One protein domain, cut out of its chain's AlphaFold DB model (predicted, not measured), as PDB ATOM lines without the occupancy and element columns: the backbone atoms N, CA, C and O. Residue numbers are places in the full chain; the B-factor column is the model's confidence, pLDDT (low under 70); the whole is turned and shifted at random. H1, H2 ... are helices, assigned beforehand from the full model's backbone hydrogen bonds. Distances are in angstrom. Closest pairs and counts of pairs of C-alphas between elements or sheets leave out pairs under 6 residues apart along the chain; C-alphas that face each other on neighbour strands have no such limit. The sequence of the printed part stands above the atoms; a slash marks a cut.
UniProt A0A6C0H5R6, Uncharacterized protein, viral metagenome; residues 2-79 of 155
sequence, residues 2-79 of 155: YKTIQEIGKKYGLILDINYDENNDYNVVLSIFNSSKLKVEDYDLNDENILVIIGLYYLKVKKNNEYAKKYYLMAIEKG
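This is residues 2 to 79 of the 155 residues of an uncharacterized protein of viral metagenome (UniProt A0A6C0H5R6). Helices H2, H3 and H4 stand side by side in a row, H3 and H4 as a hairpin, and the short H1 packs at a slant on H2. The printed part has 78 residues with four named helices, in the order H1, H2, H3, H4, and no named strand: all helix. It is compact, radius of gyration of the C-alphas 11.6 A, and spans 29 by 28 by 22 A.

H1, residues 5 to 12, touches H2, residues 25 to 34, at a steep tilt of 40 degrees; C-alphas 5 and 30 are closest, 6.6 A. H2 touches H3, residues 48 to 60, at a shallow tilt of 25 degrees, the same way; C-alphas 33 and 57 are closest, 6.3 A. H3 and H4, residues 65 to 77, touch as a hairpin, opposite ways at a shallow tilt of 13 degrees; C-alphas 55 and 68 are closest, 4.0 A. H4 is apart from H1 and H2. In the four helices every O i to N i+4 pair is within hydrogen-bond range.

H1 begins at C-alpha 5 (81.114, 126.197, 89.859). H2 measures 14.2 A, H3 18.3 A and H4 18.2 A, ending at C-alpha 77 (74.231, 106.606, 105.481).

The C-alphas farthest apart, Lys 3 and Glu 77, are 31.4 A apart. The printed part has no cut. The links H1 to H2 and H2 to H3 are long. Residues 17 to 24 have pLDDT under 70.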
ATOM      1  N   TYR A   2      88.454 130.219  92.309       92.69
ATOM      2  CA  TYR A   2      87.287 130.004  91.456       92.69
ATOM      3  C   TYR A   2      86.197 131.002  91.815       92.69
ATOM      4  O   TYR A   2      85.934 131.227  92.997       92.69
ATOM      5  N   LYS A   3      85.579 131.578  90.792       91.69
ATOM      6  CA  LYS A   3      84.438 132.487  90.892       91.69
ATOM      7  C   LYS A   3      83.128 131.776  90.589       91.69
ATOM      8  O   LYS A   3      82.082 132.241  91.030       91.69
ATOM      9  N   THR A   4      83.187 130.669  89.844       90.31
ATOM     10  CA  THR A   4      81.998 129.889  89.507       90.31
ATOM     11  C   THR A   4      82.204 128.387  89.617       90.31
ATOM     12  O   THR A   4      83.320 127.869  89.509       90.31
ATOM     13  N   ILE A   5      81.103 127.662  89.821       87.69
ATOM     14  CA  ILE A   5      81.114 126.197  89.859       87.69
ATOM     15  C   ILE A   5      81.456 125.598  88.491       87.69
ATOM     16  O   ILE A   5      82.053 124.528  88.433       87.69
ATOM     17  N   GLN A   6      81.175 126.307  87.390       88.81
ATOM     18  CA  GLN A   6      81.575 125.866  86.052       88.81
ATOM     19  C   GLN A   6      83.101 125.880  85.894       88.81
ATOM     20  O   GLN A   6      83.657 124.992  85.248       88.81
ATOM     21  N   GLU A   7      83.806 126.838  86.510       92.62
ATOM     22  CA  GLU A   7      85.275 126.842  86.518       92.62
ATOM     23  C   GLU A   7      85.835 125.628  87.273       92.62
ATOM     24  O   GLU A   7      86.792 124.998  86.813       92.62
ATOM     25  N   ILE A   8      85.213 125.269  88.403       92.31
ATOM     26  CA  ILE A   8      85.547 124.064  89.176       92.31
ATOM     27  C   ILE A   8      85.293 122.818  88.323       92.31
ATOM     28  O   ILE A   8      86.195 121.994  88.155       92.31
ATOM     29  N   GLY A   9      84.094 122.711  87.747       90.00
ATOM     30  CA  GLY A   9      83.680 121.599  86.897       90.00
ATOM     31  C   GLY A   9      84.635 121.379  85.731       90.00
ATOM     32  O   GLY A   9      85.174 120.285  85.569       90.00
ATOM     33  N   LYS A  10      84.962 122.448  84.995       92.25
ATOM     34  CA  LYS A  10      85.919 122.407  83.882       92.25
ATOM     35  C   LYS A  10      87.313 121.969  84.325       92.25
ATOM     36  O   LYS A  10      87.952 121.188  83.627       92.25
ATOM     37  N   LYS A  11      87.810 122.465  85.463       94.75
ATOM     38  CA  LYS A  11      89.162 122.126  85.929       94.75
ATOM     39  C   LYS A  11      89.279 120.687  86.427       94.75
ATOM     40  O   LYS A  11      90.321 120.067  86.222       94.75
ATOM     41  N   TYR A  12      88.254 120.167  87.099       91.50
ATOM     42  CA  TYR A  12      88.314 118.849  87.740       91.50
ATOM     43  C   TYR A  12      87.557 117.744  86.994       91.50
ATOM     44  O   TYR A  12      87.568 116.599  87.458       91.50
ATOM     45  N   GLY A  13      86.937 118.069  85.856       87.62
ATOM     46  CA  GLY A  13      86.093 117.146  85.097       87.62
ATOM     47  C   GLY A  13      84.874 116.708  85.907       87.62
ATOM     48  O   GLY A  13      84.581 115.520  85.972       87.62
ATOM     49  N   LEU A  14      84.237 117.651  86.605       82.81
ATOM     50  CA  LEU A  14      83.046 117.406  87.415       82.81
ATOM     51  C   LEU A  14      81.827 118.028  86.740       82.81
ATOM     52  O   LEU A  14      81.885 119.178  86.303       82.81
ATOM     53  N   ILE A  15      80.719 117.292  86.725       72.88
ATOM     54  CA  ILE A  15      79.394 117.859  86.487       72.88
ATOM     55  C   ILE A  15      78.807 118.128  87.870       72.88
ATOM     56  O   ILE A  15      78.519 117.201  88.623       72.88
ATOM     57  N   LEU A  16      78.741 119.405  88.235       72.12
ATOM     58  CA  LEU A  16      78.159 119.867  89.490       72.12
ATOM     59  C   LEU A  16      76.759 120.404  89.179       72.12
ATOM     60  O   LEU A  16      76.556 121.615  89.168       72.12
ATOM     61  N   ASP A  17      75.823 119.505  88.870       58.97
ATOM     62  CA  ASP A  17      74.399 119.851  88.775       58.97
ATOM     63  C   ASP A  17      73.836 119.919  90.192       58.97
ATOM     64  O   ASP A  17      73.306 118.953  90.741       58.97
ATOM     65  N   ILE A  18      74.040 121.063  90.834       60.72
ATOM     66  CA  ILE A  18      73.456 121.349  92.139       60.72
ATOM     67  C   ILE A  18      72.057 121.936  91.916       60.72
ATOM     68  O   ILE A  18      71.916 123.121  91.635       60.72
ATOM     69  N   ASN A  19      71.029 121.087  92.038       48.91
ATOM     70  CA  ASN A  19      69.619 121.486  92.150       48.91
ATOM     71  C   ASN A  19      69.338 121.966  93.576       48.91
ATOM     72  O   ASN A  19      68.697 121.284  94.373       48.91
ATOM     73  N   TYR A  20      69.871 123.131  93.899       51.72
ATOM     74  CA  TYR A  20      69.746 123.726  95.210       51.72
ATOM     75  C   TYR A  20      69.319 125.167  95.090       51.72
ATOM     76  O   TYR A  20      69.784 125.872  94.196       51.72
ATOM     77  N   ASP A  21      68.428 125.569  95.990       46.06
ATOM     78  CA  ASP A  21      67.909 126.925  96.109       46.06
ATOM     79  C   ASP A  21      69.069 127.923  95.942       46.06
ATOM     80  O   ASP A  21      70.055 127.845  96.680       46.06
ATOM     81  N   GLU A  22      68.999 128.772  94.910       48.38
ATOM     82  CA  GLU A  22      70.133 129.276  94.099       48.38
ATOM     83  C   GLU A  22      71.251 130.044  94.847       48.38
ATOM     84  O   GLU A  22      72.197 130.527  94.226       48.38
ATOM     85  N   ASN A  23      71.212 130.157  96.178       55.34
ATOM     86  CA  ASN A  23      72.104 131.014  96.953       55.34
ATOM     87  C   ASN A  23      72.946 130.328  98.046       55.34
ATOM     88  O   ASN A  23      74.030 130.840  98.338       55.34
ATOM     89  N   ASN A  24      72.530 129.206  98.654       61.78
ATOM     90  CA  ASN A  24      73.284 128.640  99.791       61.78
ATOM     91  C   ASN A  24      74.356 127.630  99.344       61.78
ATOM     92  O   ASN A  24      75.550 127.833  99.579       61.78
ATOM     93  N   ASP A  25      73.968 126.595  98.601       70.88
ATOM     94  CA  ASP A  25      74.875 125.500  98.227       70.88
ATOM     95  C   ASP A  25      75.947 125.914  97.211       70.88
ATOM     96  O   ASP A  25      77.091 125.456  97.270       70.88
ATOM     97  N   TYR A  26      75.633 126.872  96.333       79.75
ATOM     98  CA  TYR A  26      76.590 127.437  95.375       79.75
ATOM     99  C   TYR A  26      77.816 128.053  96.071       79.75
ATOM    100  O   TYR A  26      78.969 127.778  95.714       79.75
ATOM    101  N   ASN A  27      77.574 128.870  97.098       86.44
ATOM    102  CA  ASN A  27      78.634 129.544  97.843       86.44
ATOM    103  C   ASN A  27      79.444 128.556  98.688       86.44
ATOM    104  O   ASN A  27      80.665 128.702  98.803       86.44
ATOM    105  N   VAL A  28      78.796 127.518  99.224       89.06
ATOM    106  CA  VAL A  28      79.464 126.436  99.958       89.06
ATOM    107  C   VAL A  28      80.443 125.687  99.054       89.06
ATOM    108  O   VAL A  28      81.606 125.522  99.429       89.06
ATOM    109  N   VAL A  29      80.043 125.318  97.831       90.69
ATOM    110  CA  VAL A  29      80.944 124.665  96.863       90.69
ATOM    111  C   VAL A  29      82.160 125.541  96.564       90.69
ATOM    112  O   VAL A  29      83.299 125.071  96.644       90.69
ATOM    113  N   LEU A  30      81.947 126.826  96.263       91.75
ATOM    114  CA  LEU A  30      83.049 127.757  96.018       91.75
ATOM    115  C   LEU A  30      83.974 127.876  97.233       91.75
ATOM    116  O   LEU A  30      85.195 127.854  97.065       91.75
ATOM    117  N   SER A  31      83.416 127.981  98.439       93.00
ATOM    118  CA  SER A  31      84.169 128.055  99.694       93.00
ATOM    119  C   SER A  31      85.063 126.827  99.882       93.00
ATOM    120  O   SER A  31      86.276 126.960 100.062       93.00
ATOM    121  N   ILE A  32      84.496 125.627  99.728       94.94
ATOM    122  CA  ILE A  32      85.216 124.360  99.881       94.94
ATOM    123  C   ILE A  32      86.365 124.264  98.868       94.94
ATOM    124  O   ILE A  32      87.518 124.054  99.246       94.94
ATOM    125  N   PHE A  33      86.087 124.464  97.577       94.50
ATOM    126  CA  PHE A  33      87.087 124.273  96.518       94.50
ATOM    127  C   PHE A  33      88.164 125.357  96.465       94.50
ATOM    128  O   PHE A  33      89.254 125.113  95.940       94.50
ATOM    129  N   ASN A  34      87.886 126.538  97.012       94.31
ATOM    130  CA  ASN A  34      88.880 127.592  97.162       94.31
ATOM    131  C   ASN A  34      89.706 127.479  98.441       94.31
ATOM    132  O   ASN A  34      90.727 128.162  98.564       94.31
ATOM    133  N   SER A  35      89.300 126.625  99.379       92.06
ATOM    134  CA  SER A  35      90.009 126.464 100.635       92.06
ATOM    135  C   SER A  35      91.355 125.763 100.437       92.06
ATOM    136  O   SER A  35      91.449 124.656  99.896       92.06
ATOM    137  N   SER A  36      92.427 126.395 100.924       86.06
ATOM    138  CA  SER A  36      93.764 125.791 100.977       86.06
ATOM    139  C   SER A  36      93.834 124.673 102.022       86.06
ATOM    140  O   SER A  36      94.489 123.651 101.792       86.06
ATOM    141  N   LYS A  37      93.112 124.828 103.139       89.00
ATOM    142  CA  LYS A  37      92.918 123.826 104.188       89.00
ATOM    143  C   LYS A  37      91.459 123.845 104.629       89.00
ATOM    144  O   LYS A  37      91.041 124.737 105.363       89.00
ATOM    145  N   LEU A  38      90.720 122.833 104.195       91.75
ATOM    146  CA  LEU A  38      89.321 122.665 104.551       91.75
ATOM    147  C   LEU A  38      89.172 122.388 106.055       91.75
ATOM    148  O   LEU A  38      89.789 121.458 106.577       91.75
ATOM    149  N   LYS A  39      88.347 123.190 106.731       93.06
ATOM    150  CA  LYS A  39      87.897 122.955 108.104       93.06
ATOM    151  C   LYS A  39      86.482 122.399 108.040       93.06
ATOM    152  O   LYS A  39      85.527 123.139 107.873       93.06
ATOM    153  N   VAL A  40      86.356 121.078 108.086       90.62
ATOM    154  CA  VAL A  40      85.058 120.409 107.878       90.62
ATOM    155  C   VAL A  40      84.022 120.729 108.959       90.62
ATOM    156  O   VAL A  40      82.836 120.612 108.697       90.62
ATOM    157  N   GLU A  41      84.470 121.169 110.135       91.38
ATOM    158  CA  GLU A  41      83.630 121.644 111.245       91.38
ATOM    159  C   GLU A  41      82.860 122.938 110.937       91.38
ATOM    160  O   GLU A  41      81.863 123.212 111.595       91.38
ATOM    161  N   ASP A  42      83.283 123.697 109.919       92.38
ATOM    162  CA  ASP A  42      82.609 124.928 109.490       92.38
ATOM    163  C   ASP A  42      81.353 124.649 108.634       92.38
ATOM    164  O   ASP A  42      80.658 125.585 108.238       92.38
ATOM    165  N   TYR A  43      81.064 123.381 108.314       92.06
ATOM    166  CA  TYR A  43      79.978 122.981 107.419       92.06
ATOM    167  C   TYR A  43      79.005 122.021 108.108       92.06
ATOM    168  O   TYR A  43      79.391 121.252 108.991       92.06
ATOM    169  N   ASP A  44      77.745 122.025 107.669       91.81
ATOM    170  CA  ASP A  44      76.744 121.099 108.189       91.81
ATOM    171  C   ASP A  44      76.982 119.681 107.654       91.81
ATOM    172  O   ASP A  44      76.602 119.328 106.541       91.81
ATOM    173  N   LEU A  45      77.617 118.842 108.474       92.88
ATOM    174  CA  LEU A  45      77.848 117.433 108.151       92.88
ATOM    175  C   LEU A  45      76.566 116.590 108.217       92.88
ATOM    176  O   LEU A  45      76.626 115.387 107.954       92.88
ATOM    177  N   ASN A  46      75.418 117.176 108.578       92.12
ATOM    178  CA  ASN A  46      74.143 116.493 108.432       92.12
ATOM    179  C   ASN A  46      73.589 116.535 107.014       92.12
ATOM    180  O   ASN A  46      72.826 115.626 106.688       92.12
ATOM    181  N   ASP A  47      74.008 117.507 106.208       91.62
ATOM    182  CA  ASP A  47      73.645 117.621 104.804       91.62
ATOM    183  C   ASP A  47      74.474 116.631 103.971       91.62
ATOM    184  O   ASP A  47      75.707 116.698 103.865       91.62
ATOM    185  N   GLU A  48      73.784 115.663 103.381       92.81
ATOM    186  CA  GLU A  48      74.393 114.594 102.605       92.81
ATOM    187  C   GLU A  48      75.119 115.072 101.351       92.81
ATOM    188  O   GLU A  48      76.078 114.445 100.897       92.81
ATOM    189  N   ASN A  49      74.708 116.190 100.785       90.50
ATOM    190  CA  ASN A  49      75.323 116.715  99.590       90.50
ATOM    191  C   ASN A  49      76.548 117.570  99.938       90.50
ATOM    192  O   ASN A  49      77.543 117.489  99.219       90.50
ATOM    193  N   ILE A  50      76.552 118.301 101.064       92.62
ATOM    194  CA  ILE A  50      77.790 118.913 101.584       92.62
ATOM    195  C   ILE A  50      78.846 117.822 101.774       92.62
ATOM    196  O   ILE A  50      79.987 117.978 101.330       92.62
ATOM    197  N   LEU A  51      78.469 116.677 102.345       95.75
ATOM    198  CA  LEU A  51      79.359 115.522 102.470       95.75
ATOM    199  C   LEU A  51      79.870 115.026 101.103       95.75
ATOM    200  O   LEU A  51      81.067 114.753 100.963       95.75
ATOM    201  N   VAL A  52      79.023 114.979 100.068       94.81
ATOM    202  CA  VAL A  52      79.454 114.670  98.690       94.81
ATOM    203  C   VAL A  52      80.469 115.690  98.170       94.81
ATOM    204  O   VAL A  52      81.499 115.294  97.616       94.81
ATOM    205  N   ILE A  53      80.228 116.988  98.358       94.44
ATOM    206  CA  ILE A  53      81.128 118.060  97.910       94.44
ATOM    207  C   ILE A  53      82.476 117.988  98.637       94.44
ATOM    208  O   ILE A  53      83.527 118.096  97.999       94.44
ATOM    209  N   ILE A  54      82.474 117.733  99.946       95.94
ATOM    210  CA  ILE A  54      83.694 117.505 100.728       95.94
ATOM    211  C   ILE A  54      84.437 116.271 100.195       95.94
ATOM    212  O   ILE A  54      85.648 116.330  99.966       95.94
ATOM    213  N   GLY A  55      83.732 115.167  99.934       96.81
ATOM    214  CA  GLY A  55      84.317 113.967  99.333       96.81
ATOM    215  C   GLY A  55      84.975 114.254  97.977       96.81
ATOM    216  O   GLY A  55      86.128 113.881  97.751       96.81
ATOM    217  N   LEU A  56      84.295 115.011  97.109       95.56
ATOM    218  CA  LEU A  56      84.822 115.454  95.813       95.56
ATOM    219  C   LEU A  56      86.056 116.347  95.961       95.56
ATOM    220  O   LEU A  56      87.010 116.199  95.194       95.56
ATOM    221  N   TYR A  57      86.082 117.243  96.948       96.31
ATOM    222  CA  TYR A  57      87.258 118.054  97.251       96.31
ATOM    223  C   TYR A  57      88.458 117.180  97.624       96.31
ATOM    224  O   TYR A  57      89.543 117.335  97.051       96.31
ATOM    225  N   TYR A  58      88.277 116.227  98.542       97.75
ATOM    226  CA  TYR A  58      89.363 115.330  98.930       97.75
ATOM    227  C   TYR A  58      89.850 114.486  97.754       97.75
ATOM    228  O   TYR A  58      91.060 114.382  97.545       97.75
ATOM    229  N   LEU A  59      88.935 113.983  96.927       96.69
ATOM    230  CA  LEU A  59      89.270 113.205  95.739       96.69
ATOM    231  C   LEU A  59      90.027 114.035  94.694       96.69
ATOM    232  O   LEU A  59      91.086 113.638  94.210       96.69
ATOM    233  N   LYS A  60      89.490 115.194  94.303       94.88
ATOM    234  CA  LYS A  60      89.972 115.937  93.130       94.88
ATOM    235  C   LYS A  60      91.065 116.942  93.461       94.88
ATOM    236  O   LYS A  60      91.994 117.075  92.659       94.88
ATOM    237  N   VAL A  61      90.974 117.612  94.611       94.62
ATOM    238  CA  VAL A  61      91.911 118.661  95.042       94.62
ATOM    239  C   VAL A  61      93.035 118.075  95.882       94.62
ATOM    240  O   VAL A  61      94.201 118.310  95.579       94.62
ATOM    241  N   LYS A  62      92.701 117.303  96.923       95.44
ATOM    242  CA  LYS A  62      93.707 116.723  97.830       95.44
ATOM    243  C   LYS A  62      94.269 115.387  97.362       95.44
ATOM    244  O   LYS A  62      95.265 114.956  97.931       95.44
ATOM    245  N   LYS A  63      93.668 114.770  96.338       95.56
ATOM    246  CA  LYS A  63      94.058 113.449  95.815       95.56
ATOM    247  C   LYS A  63      94.122 112.391  96.920       95.56
ATOM    248  O   LYS A  63      95.044 111.585  96.969       95.56
ATOM    249  N   ASN A  64      93.153 112.433  97.833       97.44
ATOM    250  CA  ASN A  64      93.080 111.544  98.982       97.44
ATOM    251  C   ASN A  64      91.808 110.691  98.912       97.44
ATOM    252  O   ASN A  64      90.718 111.144  99.275       97.44
ATOM    253  N   ASN A  65      91.971 109.452  98.448       97.62
ATOM    254  CA  ASN A  65      90.875 108.504  98.272       97.62
ATOM    255  C   ASN A  65      90.252 108.079  99.607       97.62
ATOM    256  O   ASN A  65      89.039 107.930  99.680       97.62
ATOM    257  N   GLU A  66      91.044 107.908 100.668       98.00
ATOM    258  CA  GLU A  66      90.536 107.457 101.971       98.00
ATOM    259  C   GLU A  66      89.551 108.463 102.567       98.00
ATOM    260  O   GLU A  66      88.450 108.098 102.983       98.00
ATOM    261  N   TYR A  67      89.904 109.751 102.544       97.88
ATOM    262  CA  TYR A  67      88.995 110.801 102.997       97.88
ATOM    263  C   TYR A  67      87.800 110.962 102.058       97.88
ATOM    264  O   TYR A  67      86.688 111.153 102.544       97.88
ATOM    265  N   ALA A  68      87.984 110.835 100.740       98.38
ATOM    266  CA  ALA A  68      86.860 110.853  99.805       98.38
ATOM    267  C   ALA A  68      85.839 109.748 100.129       98.38
ATOM    268  O   ALA A  68      84.658 110.040 100.312       98.38
ATOM    269  N   LYS A  69      86.306 108.503 100.311       98.69
ATOM    270  CA  LYS A  69      85.472 107.365 100.729       98.69
ATOM    271  C   LYS A  69      84.762 107.632 102.041       98.69
ATOM    272  O   LYS A  69      83.569 107.372 102.129       98.69
ATOM    273  N   LYS A  70      85.468 108.166 103.042       98.56
ATOM    274  CA  LYS A  70      84.885 108.493 104.348       98.56
ATOM    275  C   LYS A  70      83.650 109.383 104.200       98.56
ATOM    276  O   LYS A  70      82.594 109.033 104.715       98.56
ATOM    277  N   TYR A  71      83.761 110.505 103.489       98.56
ATOM    278  CA  TYR A  71      82.632 111.431 103.353       98.56
ATOM    279  C   TYR A  71      81.539 110.900 102.424       98.56
ATOM    280  O   TYR A  71      80.363 111.126 102.694       98.56
ATOM    281  N   TYR A  72      81.889 110.131 101.388       98.56
ATOM    282  CA  TYR A  72      80.877 109.432 100.595       98.56
ATOM    283  C   TYR A  72      80.097 108.420 101.432       98.56
ATOM    284  O   TYR A  72      78.879 108.406 101.351       98.56
ATOM    285  N   LEU A  73      80.751 107.632 102.285       98.75
ATOM    286  CA  LEU A  73      80.066 106.695 103.179       98.75
ATOM    287  C   LEU A  73      79.112 107.417 104.141       98.75
ATOM    288  O   LEU A  73      77.967 106.999 104.270       98.75
ATOM    289  N   MET A  74      79.528 108.545 104.724       98.38
ATOM    290  CA  MET A  74      78.644 109.371 105.562       98.38
ATOM    291  C   MET A  74      77.421 109.893 104.788       98.38
ATOM    292  O   MET A  74      76.313 109.924 105.315       98.38
ATOM    293  N   ALA A  75      77.593 110.292 103.524       97.75
ATOM    294  CA  ALA A  75      76.477 110.711 102.671       97.75
ATOM    295  C   ALA A  75      75.561 109.531 102.286       97.75
ATOM    296  O   ALA A  75      74.346 109.686 102.181       97.75
ATOM    297  N   ILE A  76      76.127 108.334 102.109       98.44
ATOM    298  CA  ILE A  76      75.383 107.097 101.826       98.44
ATOM    299  C   ILE A  76      74.520 106.686 103.020       98.44
ATOM    300  O   ILE A  76      73.379 106.278 102.816       98.44
ATOM    301  N   GLU A  77      75.015 106.835 104.253       98.31
ATOM    302  CA  GLU A  77      74.231 106.606 105.481       98.31
ATOM    303  C   GLU A  77      72.977 107.492 105.546       98.31
ATOM    304  O   GLU A  77      71.979 107.124 106.164       98.31
ATOM    305  N   LYS A  78      73.002 108.629 104.846       96.19
ATOM    306  CA  LYS A  78      71.888 109.571 104.698       96.19
ATOM    307  C   LYS A  78      71.057 109.342 103.431       96.19
ATOM    308  O   LYS A  78      70.116 110.077 103.166       96.19
ATOM    309  N   GLY A  79      71.375 108.309 102.651       95.56
ATOM    310  CA  GLY A  79      70.617 107.906 101.467       95.56
ATOM    311  C   GLY A  79      71.025 108.593 100.163       95.56
ATOM    312  O   GLY A  79      70.307 108.458  99.173       95.56
TER     313      GLY A  79